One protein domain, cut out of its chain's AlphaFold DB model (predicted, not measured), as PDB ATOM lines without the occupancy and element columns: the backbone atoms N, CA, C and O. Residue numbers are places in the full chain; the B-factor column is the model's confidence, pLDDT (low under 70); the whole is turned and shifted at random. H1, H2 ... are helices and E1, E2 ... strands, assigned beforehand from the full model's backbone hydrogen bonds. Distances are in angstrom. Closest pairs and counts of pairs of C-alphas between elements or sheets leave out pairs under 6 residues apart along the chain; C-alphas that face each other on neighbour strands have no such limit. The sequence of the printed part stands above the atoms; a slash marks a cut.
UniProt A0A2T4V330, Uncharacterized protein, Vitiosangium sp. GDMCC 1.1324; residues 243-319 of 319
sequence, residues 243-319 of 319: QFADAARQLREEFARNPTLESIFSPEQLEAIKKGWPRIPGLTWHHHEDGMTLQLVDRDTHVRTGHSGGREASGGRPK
ATOM      1  N   GLN A 243     -12.636   4.572  17.271       94.81
ATOM      2  CA  GLN A 243     -13.341   4.306  16.012       94.81
ATOM      3  C   GLN A 243     -13.161   2.847  15.568       94.81
ATOM      4  O   GLN A 243     -14.120   2.191  15.189       94.81
ATOM      5  N   PHE A 244     -11.950   2.300  15.693       96.06
ATOM      6  CA  PHE A 244     -11.620   0.924  15.315       96.06
ATOM      7  C   PHE A 244     -12.246  -0.115  16.257       96.06
ATOM      8  O   PHE A 244     -12.600  -1.210  15.823       96.06
ATOM      9  N   ALA A 245     -12.399   0.210  17.546       95.62
ATOM     10  CA  ALA A 245     -13.135  -0.629  18.491       95.62
ATOM     11  C   ALA A 245     -14.640  -0.641  18.172       95.62
ATOM     12  O   ALA A 245     -15.275  -1.693  18.253       95.62
ATOM     13  N   ASP A 246     -15.200   0.500  17.756       97.06
ATOM     14  CA  ASP A 246     -16.585   0.565  17.290       97.06
ATOM     15  C   ASP A 246     -16.788  -0.178  15.962       97.06
ATOM     16  O   ASP A 246     -17.718  -0.965  15.835       97.06
ATOM     17  N   ALA A 247     -15.862  -0.041  15.014       97.69
ATOM     18  CA  ALA A 247     -15.881  -0.790  13.762       97.69
ATOM     19  C   ALA A 247     -15.828  -2.313  13.988       97.69
ATOM     20  O   ALA A 247     -16.602  -3.066  13.397       97.69
ATOM     21  N   ALA A 248     -14.987  -2.776  14.922       97.44
ATOM     22  CA  ALA A 248     -14.957  -4.179  15.340       97.44
ATOM     23  C   ALA A 248     -16.271  -4.627  16.013       97.44
ATOM     24  O   ALA A 248     -16.716  -5.756  15.795       97.44
ATOM     25  N   ARG A 249     -16.927  -3.751  16.791       97.12
ATOM     26  CA  ARG A 249     -18.270  -3.994  17.345       97.12
ATOM     27  C   ARG A 249     -19.313  -4.133  16.229       97.12
ATOM     28  O   ARG A 249     -20.074  -5.096  16.264       97.12
ATOM     29  N   GLN A 250     -19.329  -3.225  15.251       97.75
ATOM     30  CA  GLN A 250     -20.261  -3.252  14.118       97.75
ATOM     31  C   GLN A 250     -20.092  -4.524  13.267       97.75
ATOM     32  O   GLN A 250     -21.076  -5.209  12.997       97.75
ATOM     33  N   LEU A 251     -18.857  -4.915  12.932       97.69
ATOM     34  CA  LEU A 251     -18.568  -6.172  12.223       97.69
ATOM     35  C   LEU A 251     -19.026  -7.412  13.017       97.69
ATOM     36  O   LEU A 251     -19.619  -8.332  12.459       97.69
ATOM     37  N   ARG A 252     -18.820  -7.426  14.339       96.25
ATOM     38  CA  ARG A 252     -19.317  -8.506  15.206       96.25
ATOM     39  C   ARG A 252     -20.848  -8.578  15.239       96.25
ATOM     40  O   ARG A 252     -21.401  -9.667  15.354       96.25
ATOM     41  N   GLU A 253     -21.535  -7.441  15.176       96.38
ATOM     42  CA  GLU A 253     -22.998  -7.396  15.071       96.38
ATOM     43  C   GLU A 253     -23.488  -7.881  13.702       96.38
ATOM     44  O   GLU A 253     -24.549  -8.498  13.631       96.38
ATOM     45  N   GLU A 254     -22.709  -7.678  12.637       97.12
ATOM     46  CA  GLU A 254     -23.021  -8.219  11.313       97.12
ATOM     47  C   GLU A 254     -22.921  -9.751  11.273       97.12
ATOM     48  O   GLU A 254     -23.782 -10.383  10.671       97.12
ATOM     49  N   PHE A 255     -21.990 -10.383  12.002       96.06
ATOM     50  CA  PHE A 255     -21.951 -11.854  12.123       96.06
ATOM     51  C   PHE A 255     -23.264 -12.463  12.651       96.06
ATOM     52  O   PHE A 255     -23.616 -13.582  12.283       96.06
ATOM     53  N   ALA A 256     -24.021 -11.735  13.481       93.12
ATOM     54  CA  ALA A 256     -25.324 -12.195  13.965       93.12
ATOM     55  C   ALA A 256     -26.438 -12.098  12.901       93.12
ATOM     56  O   ALA A 256     -27.441 -12.804  13.006       93.12
ATOM     57  N   ARG A 257     -26.273 -11.231  11.892       95.94
ATOM     58  CA  ARG A 257     -27.211 -11.036  10.770       95.94
ATOM     59  C   ARG A 257     -26.852 -11.937   9.588       95.94
ATOM     60  O   ARG A 257     -27.732 -12.530   8.972       95.94
ATOM     61  N   ASN A 258     -25.556 -12.068   9.314       95.56
ATOM     62  CA  ASN A 258     -24.979 -12.877   8.253       95.56
ATOM     63  C   ASN A 258     -23.843 -13.774   8.793       95.56
ATOM     64  O   ASN A 258     -22.662 -13.436   8.663       95.56
ATOM     65  N   PRO A 259     -24.172 -14.961   9.339       93.44
ATOM     66  CA  PRO A 259     -23.174 -15.902   9.850       93.44
ATOM     67  C   PRO A 259     -22.177 -16.402   8.795       93.44
ATOM     68  O   PRO A 259     -21.098 -16.869   9.154       93.44
ATOM     69  N   THR A 260     -22.494 -16.308   7.494       95.50
ATOM     70  CA  THR A 260     -21.569 -16.752   6.434       95.50
ATOM     71  C   THR A 260     -20.322 -15.870   6.347       95.50
ATOM     72  O   THR A 260     -19.256 -16.361   5.972       95.50
ATOM     73  N   LEU A 261     -20.415 -14.609   6.788       95.62
ATOM     74  CA  LEU A 261     -19.309 -13.652   6.830       95.62
ATOM     75  C   LEU A 261     -18.167 -14.122   7.751       95.62
ATOM     76  O   LEU A 261     -17.010 -13.795   7.498       95.62
ATOM     77  N   GLU A 262     -18.454 -14.942   8.772       96.00
ATOM     78  CA  GLU A 262     -17.409 -15.518   9.631       96.00
ATOM     79  C   GLU A 262     -16.421 -16.401   8.850       96.00
ATOM     80  O   GLU A 262     -15.253 -16.475   9.221       96.00
ATOM     81  N   SER A 263     -16.852 -17.034   7.750       96.81
ATOM     82  CA  SER A 263     -16.013 -17.958   6.966       96.81
ATOM     83  C   SER A 263     -14.840 -17.293   6.231       96.81
ATOM     84  O   SER A 263     -13.917 -17.985   5.806       96.81
ATOM     85  N   ILE A 264     -14.859 -15.963   6.109       96.62
ATOM     86  CA  ILE A 264     -13.803 -15.162   5.470       96.62
ATOM     87  C   ILE A 264     -12.594 -14.986   6.409       96.62
ATOM     88  O   ILE A 264     -11.472 -14.762   5.955       96.62
ATOM     89  N   PHE A 265     -12.806 -15.094   7.723       97.75
ATOM     90  CA  PHE A 265     -11.822 -14.751   8.745       97.75
ATOM     91  C   PHE A 265     -11.138 -15.986   9.342       97.75
ATOM     92  O   PHE A 265     -11.749 -17.034   9.554       97.75
ATOM     93  N   SER A 266      -9.858 -15.847   9.693       98.19
ATOM     94  CA  SER A 266      -9.138 -16.880  10.444       98.19
ATOM     95  C   SER A 266      -9.656 -16.991  11.892       98.19
ATOM     96  O   SER A 266     -10.223 -16.030  12.422       98.19
ATOM     97  N   PRO A 267      -9.418 -18.115  12.601       98.19
ATOM     98  CA  PRO A 267      -9.836 -18.267  13.999       98.19
ATOM     99  C   PRO A 267      -9.321 -17.154  14.929       98.19
ATOM    100  O   PRO A 267     -10.059 -16.676  15.788       98.19
ATOM    101  N   GLU A 268      -8.084 -16.691  14.721       98.00
ATOM    102  CA  GLU A 268      -7.469 -15.599  15.493       98.00
ATOM    103  C   GLU A 268      -8.134 -14.241  15.206       98.00
ATOM    104  O   GLU A 268      -8.309 -13.412  16.102       98.00
ATOM    105  N   GLN A 269      -8.540 -14.014  13.952       98.19
ATOM    106  CA  GLN A 269      -9.278 -12.818  13.546       98.19
ATOM    107  C   GLN A 269     -10.692 -12.824  14.130       98.19
ATOM    108  O   GLN A 269     -11.107 -11.826  14.719       98.19
ATOM    109  N   LEU A 270     -11.399 -13.957  14.055       97.81
ATOM    110  CA  LEU A 270     -12.712 -14.141  14.674       97.81
ATOM    111  C   LEU A 270     -12.664 -13.906  16.187       97.81
ATOM    112  O   LEU A 270     -13.551 -13.245  16.726       97.81
ATOM    113  N   GLU A 271     -11.629 -14.390  16.878       97.44
ATOM    114  CA  GLU A 271     -11.444 -14.139  18.309       97.44
ATOM    115  C   GLU A 271     -11.253 -12.641  18.607       97.44
ATOM    116  O   GLU A 271     -11.919 -12.101  19.496       97.44
ATOM    117  N   ALA A 272     -10.397 -11.947  17.847       96.94
ATOM    118  CA  ALA A 272     -10.173 -10.509  17.996       96.94
ATOM    119  C   ALA A 272     -11.458  -9.691  17.745       96.94
ATOM    120  O   ALA A 272     -11.810  -8.827  18.552       96.94
ATOM    121  N   ILE A 273     -12.198 -10.005  16.677       96.94
ATOM    122  CA  ILE A 273     -13.463  -9.341  16.319       96.94
ATOM    123  C   ILE A 273     -14.531  -9.601  17.388       96.94
ATOM    124  O   ILE A 273     -15.164  -8.664  17.876       96.94
ATOM    125  N   LYS A 274     -14.705 -10.852  17.838       95.31
ATOM    126  CA  LYS A 274     -15.708 -11.206  18.860       95.31
ATOM    127  C   LYS A 274     -15.426 -10.531  20.209       95.31
ATOM    128  O   LYS A 274     -16.365 -10.087  20.879       95.31
ATOM    129  N   LYS A 275     -14.147 -10.338  20.559       95.19
ATOM    130  CA  LYS A 275     -13.705  -9.530  21.713       95.19
ATOM    131  C   LYS A 275     -13.819  -8.010  21.513       95.19
ATOM    132  O   LYS A 275     -13.622  -7.278  22.480       95.19
ATOM    133  N   GLY A 276     -14.134  -7.523  20.310       91.94
ATOM    134  CA  GLY A 276     -14.206  -6.091  19.996       91.94
ATOM    135  C   GLY A 276     -12.840  -5.399  19.992       91.94
ATOM    136  O   GLY A 276     -12.731  -4.236  20.380       91.94
ATOM    137  N   TRP A 277     -11.769  -6.113  19.631       93.81
ATOM    138  CA  TRP A 277     -10.424  -5.543  19.614       93.81
ATOM    139  C   TRP A 277     -10.231  -4.592  18.418       93.81
ATOM    140  O   TRP A 277     -10.514  -4.971  17.284       93.81
ATOM    141  N   PRO A 278      -9.655  -3.389  18.624       92.19
ATOM    142  CA  PRO A 278      -9.412  -2.413  17.553       92.19
ATOM    143  C   PRO A 278      -8.278  -2.817  16.594       92.19
ATOM    144  O   PRO A 278      -7.981  -2.099  15.642       92.19
ATOM    145  N   ARG A 279      -7.587  -3.928  16.873       93.19
ATOM    146  CA  ARG A 279      -6.528  -4.502  16.040       93.19
ATOM    147  C   ARG A 279      -6.850  -5.967  15.799       93.19
ATOM    148  O   ARG A 279      -7.002  -6.724  16.756       93.19
ATOM    149  N   ILE A 280      -6.915  -6.340  14.529       97.25
ATOM    150  CA  ILE A 280      -7.242  -7.686  14.062       97.25
ATOM    151  C   ILE A 280      -5.967  -8.259  13.411       97.25
ATOM    152  O   ILE A 280      -5.323  -7.538  12.647       97.25
ATOM    153  N   PRO A 281      -5.536  -9.500  13.711       97.56
ATOM    154  CA  PRO A 281      -4.325 -10.080  13.126       97.56
ATOM    155  C   PRO A 281      -4.323 -10.030  11.591       97.56
ATOM    156  O   PRO A 281      -5.297 -10.419  10.949       97.56
ATOM    157  N   GLY A 282      -3.241  -9.515  11.000       97.56
ATOM    158  CA  GLY A 282      -3.092  -9.346   9.546       97.56
ATOM    159  C   GLY A 282      -3.925  -8.226   8.906       97.56
ATOM    160  O   GLY A 282      -3.639  -7.854   7.776       97.56
ATOM    161  N   LEU A 283      -4.898  -7.633   9.606       98.12
ATOM    162  CA  LEU A 283      -5.816  -6.636   9.043       98.12
ATOM    163  C   LEU A 283      -5.672  -5.268   9.724       98.12
ATOM    164  O   LEU A 283      -5.111  -5.133  10.817       98.12
ATOM    165  N   THR A 284      -6.179  -4.226   9.075       96.56
ATOM    166  CA  THR A 284      -6.288  -2.887   9.658       96.56
ATOM    167  C   THR A 284      -7.540  -2.184   9.167       96.56
ATOM    168  O   THR A 284      -7.978  -2.391   8.040       96.56
ATOM    169  N   TRP A 285      -8.086  -1.315  10.009       96.75
ATOM    170  CA  TRP A 285      -9.071  -0.335   9.581       96.75
ATOM    171  C   TRP A 285      -8.353   0.820   8.862       96.75
ATOM    172  O   TRP A 285      -7.341   1.327   9.355       96.75
ATOM    173  N   HIS A 286      -8.863   1.187   7.691       95.00
ATOM    174  CA  HIS A 286      -8.446   2.285   6.821       95.00
ATOM    175  C   HIS A 286      -9.513   3.384   6.851       95.00
ATOM    176  O   HIS A 286     -10.703   3.083   6.778       95.00
ATOM    177  N   HIS A 287      -9.098   4.649   6.945       93.88
ATOM    178  CA  HIS A 287      -9.992   5.805   6.829       93.88
ATOM    179  C   HIS A 287     -10.156   6.201   5.361       93.88
ATOM    180  O   HIS A 287      -9.239   6.797   4.787       93.88
ATOM    181  N   HIS A 288     -11.327   5.912   4.795       93.38
ATOM    182  CA  HIS A 288     -11.707   6.324   3.442       93.38
ATOM    183  C   HIS A 288     -11.660   7.857   3.289       93.38
ATOM    184  O   HIS A 288     -11.784   8.589   4.277       93.38
ATOM    185  N   GLU A 289     -11.462   8.369   2.071       89.50
ATOM    186  CA  GLU A 289     -11.335   9.814   1.822       89.50
ATOM    187  C   GLU A 289     -12.583  10.634   2.177       89.50
ATOM    188  O   GLU A 289     -12.468  11.829   2.440       89.50
ATOM    189  N   ASP A 290     -13.758  10.001   2.249       89.88
ATOM    190  CA  ASP A 290     -15.020  10.647   2.633       89.88
ATOM    191  C   ASP A 290     -15.064  11.139   4.095       89.88
ATOM    192  O   ASP A 290     -15.982  11.869   4.472       89.88
ATOM    193  N   GLY A 291     -14.099  10.742   4.936       87.88
ATOM    194  CA  GLY A 291     -14.046  11.103   6.355       87.88
ATOM    195  C   GLY A 291     -15.151  10.474   7.221       87.88
ATOM    196  O   GLY A 291     -15.288  10.823   8.394       87.88
ATOM    197  N   MET A 292     -15.937   9.549   6.672       91.81
ATOM    198  CA  MET A 292     -17.105   8.929   7.302       91.81
ATOM    199  C   MET A 292     -17.052   7.401   7.316       91.81
ATOM    200  O   MET A 292     -17.740   6.804   8.142       91.81
ATOM    201  N   THR A 293     -16.249   6.774   6.457       95.12
ATOM    202  CA  THR A 293     -16.216   5.319   6.269       95.12
ATOM    203  C   THR A 293     -14.896   4.719   6.761       95.12
ATOM    204  O   THR A 293     -13.806   5.254   6.530       95.12
ATOM    205  N   LEU A 294     -14.990   3.582   7.456       96.50
ATOM    206  CA  LEU A 294     -13.859   2.714   7.774       96.50
ATOM    207  C   LEU A 294     -13.916   1.437   6.945       96.50
ATOM    208  O   LEU A 294     -14.919   0.728   6.947       96.50
ATOM    209  N   GLN A 295     -12.795   1.118   6.311       97.69
ATOM    210  CA  GLN A 295     -12.603  -0.056   5.466       97.69
ATOM    211  C   GLN A 295     -11.673  -1.052   6.162       97.69
ATOM    212  O   GLN A 295     -10.571  -0.686   6.569       97.69
ATOM    213  N   LEU A 296     -12.083  -2.309   6.314       98.19
ATOM    214  CA  LEU A 296     -11.219  -3.377   6.813       98.19
ATOM    215  C   LEU A 296     -10.399  -3.945   5.653       98.19
ATOM    216  O   LEU A 296     -10.947  -4.593   4.764       98.19
ATOM    217  N   VAL A 297      -9.090  -3.712   5.669       97.88
ATOM    218  CA  VAL A 297      -8.175  -4.060   4.570       97.88
ATOM    219  C   VAL A 297      -6.989  -4.886   5.066       97.88
ATOM    220  O   VAL A 297      -6.661  -4.881   6.259       97.88
ATOM    221  N   ASP A 298      -6.311  -5.573   4.143       98.00
ATOM    222  CA  ASP A 298      -5.029  -6.225   4.426       98.00
ATOM    223  C   ASP A 298      -3.992  -5.204   4.921       98.00
ATOM    224  O   ASP A 298      -3.730  -4.170   4.293       98.00
ATOM    225  N   ARG A 299      -3.383  -5.499   6.073       97.00
ATOM    226  CA  ARG A 299      -2.500  -4.562   6.767       97.00
ATOM    227  C   ARG A 299      -1.197  -4.335   6.017       97.00
ATOM    228  O   ARG A 299      -0.692  -3.210   6.021       97.00
ATOM    229  N   ASP A 300      -0.644  -5.371   5.400       97.00
ATOM    230  CA  ASP A 300       0.661  -5.276   4.753       97.00
ATOM    231  C   ASP A 300       0.550  -4.526   3.421       97.00
ATOM    232  O   ASP A 300       1.372  -3.653   3.138       97.00
ATOM    233  N   THR A 301      -0.523  -4.754   2.662       97.56
ATOM    234  CA  THR A 301      -0.907  -3.960   1.488       97.56
ATOM    235  C   THR A 301      -1.157  -2.503   1.870       97.56
ATOM    236  O   THR A 301      -0.591  -1.607   1.242       97.56
ATOM    237  N   HIS A 302      -1.919  -2.237   2.934       96.38
ATOM    238  CA  HIS A 302      -2.177  -0.881   3.429       96.38
ATOM    239  C   HIS A 302      -0.884  -0.133   3.800       96.38
ATOM    240  O   HIS A 302      -0.641   0.981   3.327       96.38
ATOM    241  N   VAL A 303      -0.015  -0.758   4.604       94.94
ATOM    242  CA  VAL A 303       1.267  -0.173   5.039       94.94
ATOM    243  C   VAL A 303       2.225   0.034   3.862       94.94
ATOM    244  O   VAL A 303       2.859   1.086   3.788       94.94
ATOM    245  N   ARG A 304       2.319  -0.926   2.931       96.25
ATOM    246  CA  ARG A 304       3.204  -0.830   1.757       96.25
ATOM    247  C   ARG A 304       2.699   0.144   0.693       96.25
ATOM    248  O   ARG A 304       3.524   0.650  -0.055       96.25
ATOM    249  N   THR A 305       1.392   0.410   0.623       95.94
ATOM    250  CA  THR A 305       0.792   1.389  -0.308       95.94
ATOM    251  C   THR A 305       1.054   2.833   0.129       95.94
ATOM    252  O   THR A 305       1.257   3.697  -0.717       95.94
ATOM    253  N   GLY A 306       1.086   3.096   1.443       90.94
ATOM    254  CA  GLY A 306       1.627   4.331   2.027       90.94
ATOM    255  C   GLY A 306       0.995   5.639   1.528       90.94
ATOM    256  O   GLY A 306       1.578   6.343   0.713       90.94
ATOM    257  N   HIS A 307      -0.155   6.015   2.082       89.38
ATOM    258  CA  HIS A 307      -0.976   7.146   1.627       89.38
ATOM    259  C   HIS A 307      -1.277   8.145   2.766       89.38
ATOM    260  O   HIS A 307      -0.928   7.916   3.931       89.38
ATOM    261  N   SER A 308      -1.920   9.266   2.428       80.62
ATOM    262  CA  SER A 308      -2.694  10.076   3.379       80.62
ATOM    263  C   SER A 308      -4.169   9.702   3.207       80.62
ATOM    264  O   SER A 308      -4.680   9.848   2.108       80.62
ATOM    265  N   GLY A 309      -4.834   9.181   4.243       68.56
ATOM    266  CA  GLY A 309      -6.274   8.856   4.192       68.56
ATOM    267  C   GLY A 309      -7.150  10.031   4.637       68.56
ATOM    268  O   GLY A 309      -6.620  11.059   5.067       68.56
ATOM    269  N   GLY A 310      -8.479   9.863   4.650       66.06
ATOM    270  CA  GLY A 310      -9.456  10.877   5.111       66.06
ATOM    271  C   GLY A 310      -9.416  11.201   6.615       66.06
ATOM    272  O   GLY A 310     -10.320  11.831   7.164       66.06
ATOM    273  N   ARG A 311      -8.342  10.788   7.295       70.56
ATOM    274  CA  ARG A 311      -8.135  10.847   8.743       70.56
ATOM    275  C   ARG A 311      -8.258  12.250   9.340       70.56
ATOM    276  O   ARG A 311      -8.690  12.387  10.478       70.56
ATOM    277  N   GLU A 312      -7.884  13.294   8.599       62.69
ATOM    278  CA  GLU A 312      -7.989  14.675   9.098       62.69
ATOM    279  C   GLU A 312      -9.456  15.149   9.222       62.69
ATOM    280  O   GLU A 312      -9.729  16.027  10.035       62.69
ATOM    281  N   ALA A 313     -10.397  14.522   8.500       58.38
ATOM    282  CA  ALA A 313     -11.839  14.743   8.645       58.38
ATOM    283  C   ALA A 313     -12.495  13.749   9.625       58.38
ATOM    284  O   ALA A 313     -13.320  14.147  10.449       58.38
ATOM    285  N   SER A 314     -12.114  12.467   9.574       59.81
ATOM    286  CA  SER A 314     -12.734  11.425  10.403       59.81
ATOM    287  C   SER A 314     -12.264  11.429  11.859       59.81
ATOM    288  O   SER A 314     -13.093  11.243  12.747       59.81
ATOM    289  N   GLY A 315     -10.972  11.633  12.140       58.09
ATOM    290  CA  GLY A 315     -10.434  11.755  13.499       58.09
ATOM    291  C   GLY A 315      -8.975  11.325  13.679       58.09
ATOM    292  O   GLY A 315      -8.427  10.492  12.957       58.09
ATOM    293  N   GLY A 316      -8.326  11.900  14.690       57.09
ATOM    294  CA  GLY A 316      -6.926  11.655  15.024       57.09
ATOM    295  C   GLY A 316      -6.306  12.865  15.718       57.09
ATOM    296  O   GLY A 316      -6.645  14.000  15.397       57.09
ATOM    297  N   ARG A 317      -5.381  12.623  16.664       43.44
ATOM    298  CA  ARG A 317      -4.777  13.693  17.482       43.44
ATOM    299  C   ARG A 317      -4.269  14.857  16.610       43.44
ATOM    300  O   ARG A 317      -3.568  14.576  15.632       43.44
ATOM    301  N   PRO A 318      -4.505  16.124  17.003       47.41
ATOM    302  CA  PRO A 318      -3.816  17.253  16.387       47.41
ATOM    303  C   PRO A 318      -2.295  17.055  16.490       47.41
ATOM    304  O   PRO A 318      -1.796  16.548  17.502       47.41
ATOM    305  N   LYS A 319      -1.593  17.395  15.403       46.44
ATOM    306  CA  LYS A 319      -0.126  17.342  15.285       46.44
ATOM    307  C   LYS A 319       0.521  18.509  16.025       46.44
ATOM    308  O   LYS A 319      -0.037  19.622  15.918       46.44
TER     309      LYS A 319
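Overview. This is residues 243 to 319 of the 319 residues of an uncharacterized protein of Vitiosangium sp. GDMCC 1.1324 (UniProt A0A2T4V330). A two-stranded hairpin, E1 and E2, forms the middle of an elongated domain, with the long helix H1 passing near both strands with its residues 243 to 251. At one end H2 turns a corner from H1 and H3 meets the middle of H1 crosswise; H4 folds back beside E1, and the short H5 and the final residues 315 to 319 lie toward the other end. The printed part has 77 residues, with five named helices and two named strands in the order H1 H2 H3 E1 E2 H4 H5, and the sheet, E1 - E2, is antiparallel. The class is mixed, helices and strands. The whole is compact, with a radius of gyration of the C-alphas of 13.1 A, and spans 38 by 23 by 18 A.

Arrangement. E1, residues 283 to 287, and E2, residues 293 to 298, are antiparallel neighbours and a hairpin, with 149 degrees between their directions. N 286 and O 295 are 2.8 A apart and N 297 and O 284 are 2.9 A apart, both within hydrogen-bond range. H1, residues 243 to 257, comes closest to E1 at the C-alphas of Phe 244 and Trp 285, 6.4 A apart, and to E2 at those of Ala 247 and Leu 294, 7.2 A. H3, residues 267 to 274, touches H1 at residues 248 to 252 alone; their closest C-alphas, of Ala 248 and Ile 273, are 5.5 A apart, and their lines are about perpendicular at 77 degrees. H2, residues 259 to 264, and H1 only just touch, and only at the corner by their link, with 3 pairs of C-alphas within 8 A; the closest are those of Phe 255 and Leu 261, 6.2 A. H2 and H3 are close but not clearly touching, with the C-alphas of Glu 262 and Leu 270 at 7.0 A. H4, residues 299 to 305, comes closest to E1 at the C-alphas of Leu 283 and Arg 299, 4.5 A. H5, residues 311 to 314, comes closest to E1 at the C-alphas of His 287 and Arg 311, 5.7 A, and is apart from H4. In H3 and H4 every O i to N i+4 pair is within hydrogen-bond range, in H1 9 of 11, and in H2 0 of 2, with 3 of 3 O i to N i+3 pairs; H5 is too short for an O i to N i+4 pair.

Along the chain. H1 begins at C-alpha 243, (-13.341, 4.306, 16.012), and measures 21.3 A from first to last C-alpha. H2 and H3 measure 10.4 A each. E1 measures 13.3 A from C-alpha 283, (-5.816, -6.636, 9.043), and E2 16.2 A. H4 measures 9.8 A, and H5, 4.9 A, ends at C-alpha 314, (-12.734, 11.425, 10.403).

Size, cuts and confidence. The C-alphas farthest apart, of Thr 260 and Lys 319, are 41.2 A apart. The printed part has no cut and ends at the chain's last residue, 319. No link is long; the link from H3 to E1, 8 residues, is short but not tight. The mean pLDDT of the printed part is 90.1, with residues 309 to 310 and 312 to 319 under 70.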